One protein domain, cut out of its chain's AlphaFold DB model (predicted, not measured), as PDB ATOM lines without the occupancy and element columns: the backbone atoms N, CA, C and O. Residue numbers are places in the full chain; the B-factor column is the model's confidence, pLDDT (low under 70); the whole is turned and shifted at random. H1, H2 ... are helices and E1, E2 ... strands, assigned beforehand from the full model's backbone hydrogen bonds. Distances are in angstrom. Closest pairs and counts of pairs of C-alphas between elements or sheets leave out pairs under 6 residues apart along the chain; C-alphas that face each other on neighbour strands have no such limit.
ATOM      1  N   LEU A 123     145.616 139.176 162.620       88.88
ATOM      2  CA  LEU A 123     144.501 138.970 161.708       88.88
ATOM      3  C   LEU A 123     144.312 140.167 160.770       88.88
ATOM      4  O   LEU A 123     144.119 141.294 161.219       88.88
ATOM      5  N   VAL A 124     144.264 139.899 159.468       87.69
ATOM      6  CA  VAL A 124     143.806 140.863 158.464       87.69
ATOM      7  C   VAL A 124     142.554 140.318 157.790       87.69
ATOM      8  O   VAL A 124     142.553 139.226 157.222       87.69
ATOM      9  N   GLU A 125     141.474 141.088 157.836       87.19
ATOM     10  CA  GLU A 125     140.209 140.714 157.212       87.19
ATOM     11  C   GLU A 125     140.005 141.482 155.915       87.19
ATOM     12  O   GLU A 125     140.011 142.713 155.894       87.19
ATOM     13  N   LEU A 126     139.764 140.748 154.836       86.44
ATOM     14  CA  LEU A 126     139.395 141.311 153.548       86.44
ATOM     15  C   LEU A 126     137.952 140.942 153.242       86.44
ATOM     16  O   LEU A 126     137.521 139.817 153.489       86.44
ATOM     17  N   TYR A 127     137.210 141.894 152.690       81.81
ATOM     18  CA  TYR A 127     135.816 141.705 152.324       81.81
ATOM     19  C   TYR A 127     135.628 142.032 150.848       81.81
ATOM     20  O   TYR A 127     136.055 143.096 150.404       81.81
ATOM     21  N   TYR A 128     134.967 141.146 150.106       78.75
ATOM     22  CA  TYR A 128     134.539 141.416 148.733       78.75
ATOM     23  C   TYR A 128     133.020 141.349 148.608       78.75
ATOM     24  O   TYR A 128     132.348 140.686 149.402       78.75
ATOM     25  N   LEU A 129     132.480 142.055 147.618       76.00
ATOM     26  CA  LEU A 129     131.052 142.057 147.332       76.00
ATOM     27  C   LEU A 129     130.691 140.833 146.490       76.00
ATOM     28  O   LEU A 129     131.249 140.616 145.417       76.00
ATOM     29  N   TYR A 130     129.766 140.029 147.004       65.12
ATOM     30  CA  TYR A 130     129.343 138.759 146.415       65.12
ATOM     31  C   TYR A 130     128.638 138.928 145.063       65.12
ATOM     32  O   TYR A 130     128.711 138.044 144.216       65.12
ATOM     33  N   ASP A 131     128.000 140.075 144.833       66.50
ATOM     34  CA  ASP A 131     127.086 140.280 143.704       66.50
ATOM     35  C   ASP A 131     127.794 140.465 142.347       66.50
ATOM     36  O   ASP A 131     127.141 140.711 141.336       66.50
ATOM     37  N   TRP A 132     129.128 140.374 142.306       62.53
ATOM     38  CA  TRP A 132     129.938 140.691 141.122       62.53
ATOM     39  C   TRP A 132     130.561 139.467 140.425       62.53
ATOM     40  O   TRP A 132     131.342 139.645 139.493       62.53
ATOM     41  N   GLY A 133     130.231 138.228 140.824       67.06
ATOM     42  CA  GLY A 133     130.663 137.037 140.076       67.06
ATOM     43  C   GLY A 133     130.676 135.714 140.849       67.06
ATOM     44  O   GLY A 133     130.174 135.602 141.967       67.06
ATOM     45  N   SER A 134     131.272 134.682 140.241       76.81
ATOM     46  CA  SER A 134     131.413 133.354 140.851       76.81
ATOM     47  C   SER A 134     132.346 133.395 142.066       76.81
ATOM     48  O   SER A 134     133.556 133.597 141.944       76.81
ATOM     49  N   ARG A 135     131.794 133.121 143.257       76.94
ATOM     50  CA  ARG A 135     132.555 132.996 144.517       76.94
ATOM     51  C   ARG A 135     133.712 132.009 144.406       76.94
ATOM     52  O   ARG A 135     134.768 132.231 144.995       76.94
ATOM     53  N   HIS A 136     133.500 130.901 143.703       79.69
ATOM     54  CA  HIS A 136     134.517 129.868 143.570       79.69
ATOM     55  C   HIS A 136     135.725 130.384 142.784       79.69
ATOM     56  O   HIS A 136     136.852 130.288 143.268       79.69
ATOM     57  N   GLU A 137     135.478 130.990 141.624       82.00
ATOM     58  CA  GLU A 137     136.523 131.529 140.754       82.00
ATOM     59  C   GLU A 137     137.265 132.678 141.434       82.00
ATOM     60  O   GLU A 137     138.494 132.670 141.486       82.00
ATOM     61  N   PHE A 138     136.537 133.623 142.041       84.81
ATOM     62  CA  PHE A 138     137.157 134.732 142.762       84.81
ATOM     63  C   PHE A 138     138.059 134.235 143.892       84.81
ATOM     64  O   PHE A 138     139.216 134.644 143.986       84.81
ATOM     65  N   ASN A 139     137.563 133.315 144.727       83.56
ATOM     66  CA  ASN A 139     138.358 132.748 145.810       83.56
ATOM     67  C   ASN A 139     139.603 132.034 145.262       83.56
ATOM     68  O   ASN A 139     140.686 132.213 145.813       83.56
ATOM     69  N   GLN A 140     139.483 131.263 144.175       86.25
ATOM     70  CA  GLN A 140     140.630 130.604 143.547       86.25
ATOM     71  C   GLN A 140     141.683 131.609 143.074       86.25
ATOM     72  O   GLN A 140     142.850 131.477 143.447       86.25
ATOM     73  N   TYR A 141     141.286 132.625 142.305       87.50
ATOM     74  CA  TYR A 141     142.206 133.658 141.830       87.50
ATOM     75  C   TYR A 141     142.843 134.418 142.992       87.50
ATOM     76  O   TYR A 141     144.065 134.576 143.025       87.50
ATOM     77  N   PHE A 142     142.043 134.819 143.982       87.62
ATOM     78  CA  PHE A 142     142.542 135.475 145.181       87.62
ATOM     79  C   PHE A 142     143.603 134.616 145.870       87.62
ATOM     80  O   PHE A 142     144.714 135.093 146.079       87.62
ATOM     81  N   TYR A 143     143.322 133.341 146.162       85.25
ATOM     82  CA  TYR A 143     144.281 132.457 146.830       85.25
ATOM     83  C   TYR A 143     145.552 132.234 146.010       85.25
ATOM     84  O   TYR A 143     146.643 132.211 146.583       85.25
ATOM     85  N   GLN A 144     145.446 132.105 144.686       87.50
ATOM     86  CA  GLN A 144     146.615 131.964 143.817       87.50
ATOM     87  C   GLN A 144     147.507 133.210 143.862       87.50
ATOM     88  O   GLN A 144     148.717 133.090 144.072       87.50
ATOM     89  N   HIS A 145     146.931 134.402 143.703       85.31
ATOM     90  CA  HIS A 145     147.683 135.658 143.741       85.31
ATOM     91  C   HIS A 145     148.228 135.958 145.138       85.31
ATOM     92  O   HIS A 145     149.395 136.331 145.287       85.31
ATOM     93  N   TRP A 146     147.413 135.717 146.162       82.81
ATOM     94  CA  TRP A 146     147.765 135.875 147.565       82.81
ATOM     95  C   TRP A 146     148.983 135.029 147.940       82.81
ATOM     96  O   TRP A 146     150.003 135.549 148.395       82.81
ATOM     97  N   THR A 147     148.908 133.723 147.673       80.12
ATOM     98  CA  THR A 147     149.958 132.760 148.032       80.12
ATOM     99  C   THR A 147     151.261 133.035 147.285       80.12
ATOM    100  O   THR A 147     152.346 132.823 147.821       80.12
ATOM    101  N   ARG A 148     151.182 133.523 146.043       82.06
ATOM    102  CA  ARG A 148     152.371 133.831 145.239       82.06
ATOM    103  C   ARG A 148     153.070 135.117 145.663       82.06
ATOM    104  O   ARG A 148     154.288 135.183 145.507       82.06
ATOM    105  N   THR A 149     152.326 136.099 146.168       83.62
ATOM    106  CA  THR A 149     152.839 137.456 146.404       83.62
ATOM    107  C   THR A 149     153.144 137.690 147.876       83.62
ATOM    108  O   THR A 149     154.288 137.965 148.227       83.62
ATOM    109  N   ILE A 150     152.148 137.537 148.752       77.31
ATOM    110  CA  ILE A 150     152.273 137.995 150.140       77.31
ATOM    111  C   ILE A 150     152.888 136.927 151.043       77.31
ATOM    112  O   ILE A 150     153.719 137.253 151.885       77.31
ATOM    113  N   ASN A 151     152.585 135.643 150.827       75.25
ATOM    114  CA  ASN A 151     153.218 134.571 151.612       75.25
ATOM    115  C   ASN A 151     154.739 134.469 151.377       75.25
ATOM    116  O   ASN A 151     155.421 133.765 152.113       75.25
ATOM    117  N   LYS A 152     155.272 135.158 150.359       82.88
ATOM    118  CA  LYS A 152     156.712 135.278 150.111       82.88
ATOM    119  C   LYS A 152     157.328 136.545 150.714       82.88
ATOM    120  O   LYS A 152     158.550 136.661 150.700       82.88
ATOM    121  N   ASP A 153     156.530 137.484 151.229       85.62
ATOM    122  CA  ASP A 153     157.058 138.692 151.863       85.62
ATOM    123  C   ASP A 153     157.628 138.335 153.254       85.62
ATOM    124  O   ASP A 153     156.886 137.897 154.143       85.62
ATOM    125  N   PRO A 154     158.940 138.535 153.487       86.31
ATOM    126  CA  PRO A 154     159.575 138.205 154.759       86.31
ATOM    127  C   PRO A 154     159.013 139.010 155.938       86.31
ATOM    128  O   PRO A 154     159.066 138.540 157.072       86.31
ATOM    129  N   ARG A 155     158.436 140.198 155.707       85.06
ATOM    130  CA  ARG A 155     157.767 140.976 156.759       85.06
ATOM    131  C   ARG A 155     156.461 140.317 157.185       85.06
ATOM    132  O   ARG A 155     156.208 140.248 158.383       85.06
ATOM    133  N   PHE A 156     155.679 139.792 156.245       82.69
ATOM    134  CA  PHE A 156     154.448 139.059 156.561       82.69
ATOM    135  C   PHE A 156     154.744 137.766 157.323       82.69
ATOM    136  O   PHE A 156     154.108 137.503 158.343       82.69
ATOM    137  N   LEU A 157     155.764 137.015 156.889       83.56
ATOM    138  CA  LEU A 157     156.210 135.800 157.577       83.56
ATOM    139  C   LEU A 157     156.729 136.095 158.989       83.56
ATOM    140  O   LEU A 157     156.342 135.415 159.935       83.56
ATOM    141  N   LYS A 158     157.549 137.142 159.150       88.56
ATOM    142  CA  LYS A 158     158.109 137.539 160.451       88.56
ATOM    143  C   LYS A 158     157.026 137.884 161.475       88.56
ATOM    144  O   LYS A 158     157.195 137.583 162.652       88.56
ATOM    145  N   HIS A 159     155.943 138.522 161.039       85.69
ATOM    146  CA  HIS A 159     154.858 138.942 161.929       85.69
ATOM    147  C   HIS A 159     153.749 137.894 162.054       85.69
ATOM    148  O   HIS A 159     152.837 138.102 162.843       85.69
ATOM    149  N   GLY A 160     153.816 136.777 161.319       85.88
ATOM    150  CA  GLY A 160     152.818 135.708 161.387       85.88
ATOM    151  C   GLY A 160     151.414 136.155 160.973       85.88
ATOM    152  O   GLY A 160     150.434 135.662 161.524       85.88
ATOM    153  N   LEU A 161     151.308 137.115 160.048       85.69
ATOM    154  CA  LEU A 161     150.015 137.661 159.636       85.69
ATOM    155  C   LEU A 161     149.188 136.600 158.895       85.69
ATOM    156  O   LEU A 161     149.670 135.967 157.955       85.69
ATOM    157  N   LYS A 162     147.918 136.448 159.280       86.62
ATOM    158  CA  LYS A 162     146.942 135.579 158.616       86.62
ATOM    159  C   LYS A 162     145.848 136.431 157.996       86.62
ATOM    160  O   LYS A 162     145.267 137.291 158.653       86.62
ATOM    161  N   ILE A 163     145.542 136.156 156.732       84.69
ATOM    162  CA  ILE A 163     144.468 136.841 156.014       84.69
ATOM    163  C   ILE A 163     143.247 135.947 155.907       84.69
ATOM    164  O   ILE A 163     143.346 134.789 155.498       84.69
ATOM    165  N   ILE A 164     142.091 136.512 156.243       85.56
ATOM    166  CA  ILE A 164     140.788 135.890 156.039       85.56
ATOM    167  C   ILE A 164     140.032 136.694 154.989       85.56
ATOM    168  O   ILE A 164     139.798 137.891 155.154       85.56
ATOM    169  N   LEU A 165     139.637 136.016 153.912       84.38
ATOM    170  CA  LEU A 165     138.771 136.573 152.883       84.38
ATOM    171  C   LEU A 165     137.315 136.206 153.184       84.38
ATOM    172  O   LEU A 165     136.956 135.029 153.219       84.38
ATOM    173  N   ASN A 166     136.477 137.222 153.341       82.94
ATOM    174  CA  ASN A 166     135.048 137.099 153.574       82.94
ATOM    175  C   ASN A 166     134.258 137.730 152.423       82.94
ATOM    176  O   ASN A 166     134.707 138.678 151.780       82.94
ATOM    177  N   SER A 167     133.048 137.238 152.187       79.00
ATOM    178  CA  SER A 167     132.097 137.870 151.273       79.00
ATOM    179  C   SER A 167     131.089 138.709 152.058       79.00
ATOM    180  O   SER A 167     130.642 138.306 153.132       79.00
ATOM    181  N   LYS A 168     130.702 139.859 151.509       73.31
ATOM    182  CA  LYS A 168     129.531 140.640 151.923       73.31
ATOM    183  C   LYS A 168     128.554 140.714 150.757       73.31
ATOM    184  O   LYS A 168     128.974 140.796 149.609       73.31
ATOM    185  N   HIS A 169     127.263 140.720 151.045       64.19
ATOM    186  CA  HIS A 169     126.258 141.073 150.045       64.19
ATOM    187  C   HIS A 169     126.190 142.600 149.944       64.19
ATOM    188  O   HIS A 169     126.284 143.284 150.967       64.19
ATOM    189  N   CYS A 170     126.075 143.142 148.730       55.44
ATOM    190  CA  CYS A 170     126.011 144.588 148.500       55.44
ATOM    191  C   CYS A 170     124.724 145.188 149.083       55.44
ATOM    192  O   CYS A 170     124.681 146.369 149.425       55.44
ATOM    193  N   PHE A 171     123.703 144.352 149.277       52.72
ATOM    194  CA  PHE A 171     122.447 144.719 149.905       52.72
ATOM    195  C   PHE A 171     122.174 143.799 151.094       52.72
ATOM    196  O   PHE A 171     121.979 142.596 150.943       52.72
ATOM    197  N   LEU A 172     122.118 144.374 152.295       50.59
ATOM    198  CA  LEU A 172     121.347 143.759 153.370       50.59
ATOM    199  C   LEU A 172     119.878 143.923 152.974       50.59
ATOM    200  O   LEU A 172     119.458 145.036 152.659       50.59
ATOM    201  N   SER A 173     119.084 142.853 152.999       46.03
ATOM    202  CA  SER A 173     117.645 142.879 152.678       46.03
ATOM    203  C   SER A 173     116.903 144.010 153.407       46.03
ATOM    204  O   SER A 173     115.962 144.600 152.881       46.03
ATOM    205  N   ASN A 174     117.387 144.365 154.601       43.34
ATOM    206  CA  ASN A 174     116.897 145.473 155.413       43.34
ATOM    207  C   ASN A 174     117.051 146.849 154.738       43.34
ATOM    208  O   ASN A 174     116.160 147.682 154.871       43.34
ATOM    209  N   THR A 175     118.125 147.100 153.987       44.34
ATOM    210  CA  THR A 175     118.340 148.372 153.275       44.34
ATOM    211  C   THR A 175     117.388 148.510 152.085       44.34
ATOM    212  O   THR A 175     116.829 149.584 151.869       44.34
ATOM    213  N   LEU A 176     117.122 147.407 151.373       40.22
ATOM    214  CA  LEU A 176     116.124 147.349 150.296       40.22
ATOM    215  C   LEU A 176     114.691 147.534 150.826       40.22
ATOM    216  O   LEU A 176     113.905 148.260 150.225       40.22
ATOM    217  N   LEU A 177     114.359 146.947 151.982       40.44
ATOM    218  CA  LEU A 177     113.049 147.113 152.629       40.44
ATOM    219  C   LEU A 177     112.808 148.535 153.158       40.44
ATOM    220  O   LEU A 177     111.676 149.014 153.132       40.44
ATOM    221  N   VAL A 178     113.853 149.219 153.636       45.28
ATOM    222  CA  VAL A 178     113.762 150.627 154.063       45.28
ATOM    223  C   VAL A 178     113.549 151.553 152.864       45.28
ATOM    224  O   VAL A 178     112.757 152.484 152.965       45.28
ATOM    225  N   GLN A 179     114.180 151.274 151.720       40.25
ATOM    226  CA  GLN A 179     113.954 152.039 150.487       40.25
ATOM    227  C   GLN A 179     112.563 151.790 149.880       40.25
ATOM    228  O   GLN A 179     111.945 152.728 149.388       40.25
ATOM    229  N   TYR A 180     112.025 150.570 149.976       40.00
ATOM    230  CA  TYR A 180     110.688 150.241 149.460       40.00
ATOM    231  C   TYR A 180     109.521 150.754 150.316       40.00
ATOM    232  O   TYR A 180     108.407 150.833 149.816       40.00
ATOM    233  N   LYS A 181     109.747 151.114 151.587       37.75
ATOM    234  CA  LYS A 181     108.724 151.756 152.439       37.75
ATOM    235  C   LYS A 181     108.582 153.265 152.212       37.75
ATOM    236  O   LYS A 181     107.729 153.879 152.845       37.75
ATOM    237  N   ALA A 182     109.442 153.858 151.385       37.72
ATOM    238  CA  ALA A 182     109.450 155.291 151.101       37.72
ATOM    239  C   ALA A 182     108.720 155.672 149.796       37.72
ATOM    240  O   ALA A 182     108.729 156.847 149.439       37.72
ATOM    241  N   ASN A 183     108.075 154.708 149.130       35.03
ATOM    242  CA  ASN A 183     107.132 154.907 148.024       35.03
ATOM    243  C   ASN A 183     105.772 154.310 148.398       35.03
ATOM    244  O   ASN A 183     104.762 154.789 147.841       35.03
TER     245      ASN A 183
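AT A GLANCE: This is residues 123 to 183 of the 183 residues of the protein "Hypothetical protein" of Adineta ricciae (UniProt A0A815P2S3). Two parallel strands, E1 and E2, lie side by side as a short ribbon, and the chain joins them by a loose loop in which the long helix H1 runs back past the ribbon without clear contact and the short helix H2 lies beyond the ribbon's end where E2 begins. From the other end of the ribbon a tail, residues 172 to 183 with the short helix H3 in it, sticks out and makes much of the length. You have 61 printed residues, with two named strands and three named helices in the order E1, H1, H2, E2, H3; the sheet's order is E1, E2, all parallel, and the class is mixed, helices and strands. The whole is extended, with a radius of gyration of the C-alphas of 16.7 A, and its C-alphas span 55 by 24 by 10 A.

HOW THE PARTS SIT: Begin at the first printed residue, with E1, residues 123 to 129, and look across to E2, residues 162 to 168. These neighbour strands are parallel, with an angle of 26 degrees between their directions. The C-alphas of Val 124 and Ile 163 face each other at 4.8 A, and those of Leu 129 and Lys 168 at 5.0 A. In the backbone, look at N 126 and O 164, which are within hydrogen-bond range at 2.9 A, and at N 166 and O 126, at 2.8 A. Between the two strands come H1, residues 135 to 149, and H2, residues 154 to 159. Together E1, H1, H2 and E2 form a strand-helix-strand unit, two parallel neighbour strands with helices between them along the chain, and its crossover is right-handed. H1 and E2 are near each other, with 7 pairs of C-alphas within 10 A. H1 has 4 such pairs with E1, and its residues 135 to 146 make the pairs with the two strands. H1 and H2 are apart, though they follow each other in the chain, and H2 is also apart from E1. After E2 you reach H3, residues 173 to 180, which is apart from E1, H1 and H2. In H1, H2 and H3 every O i to N i+4 pair is within hydrogen-bond range.

IN THESE COORDINATES: Find C-alpha 123 at (144.501, 138.970, 161.708); from there E1, residues 123 to 129, runs 19.9 A to C-alpha 129 at (131.052, 142.057, 147.332). H1 then takes you from Arg 135 to Thr 149, 20.9 A from first to last C-alpha. H2 goes from Pro 154 to His 159, over 8.6 A. E2 runs from Lys 162 to Lys 168, over 19.3 A. Last, look for H3 from Ser 173 to Tyr 180, 10.6 A long, ending with C-alpha 180 at (110.688, 150.241, 149.460).

THE WHOLE: The outline is a rod, and the two C-alphas farthest apart are those of Pro 154 and Asn 183, at 55.4 A. Residues 152 to 159, of which 154 to 159 belong to H2, stand free, as do residues 172 to 183, of which 173 to 180 belong to H3. Without these stretches the body has 41 residues and spans 33 by 20 by 11 A. The printed part has no cut and ends at Asn 183, the chain's last residue. The four links, E1 to H1, H1 to H2, H2 to E2 and E2 to H3, are tight, and there is no long link. Check the B-factor column for confidence: the mean pLDDT of the printed part is 72.7, residues 130 to 133 and 169 to 183 are under 70, and H3 has a mean of 42.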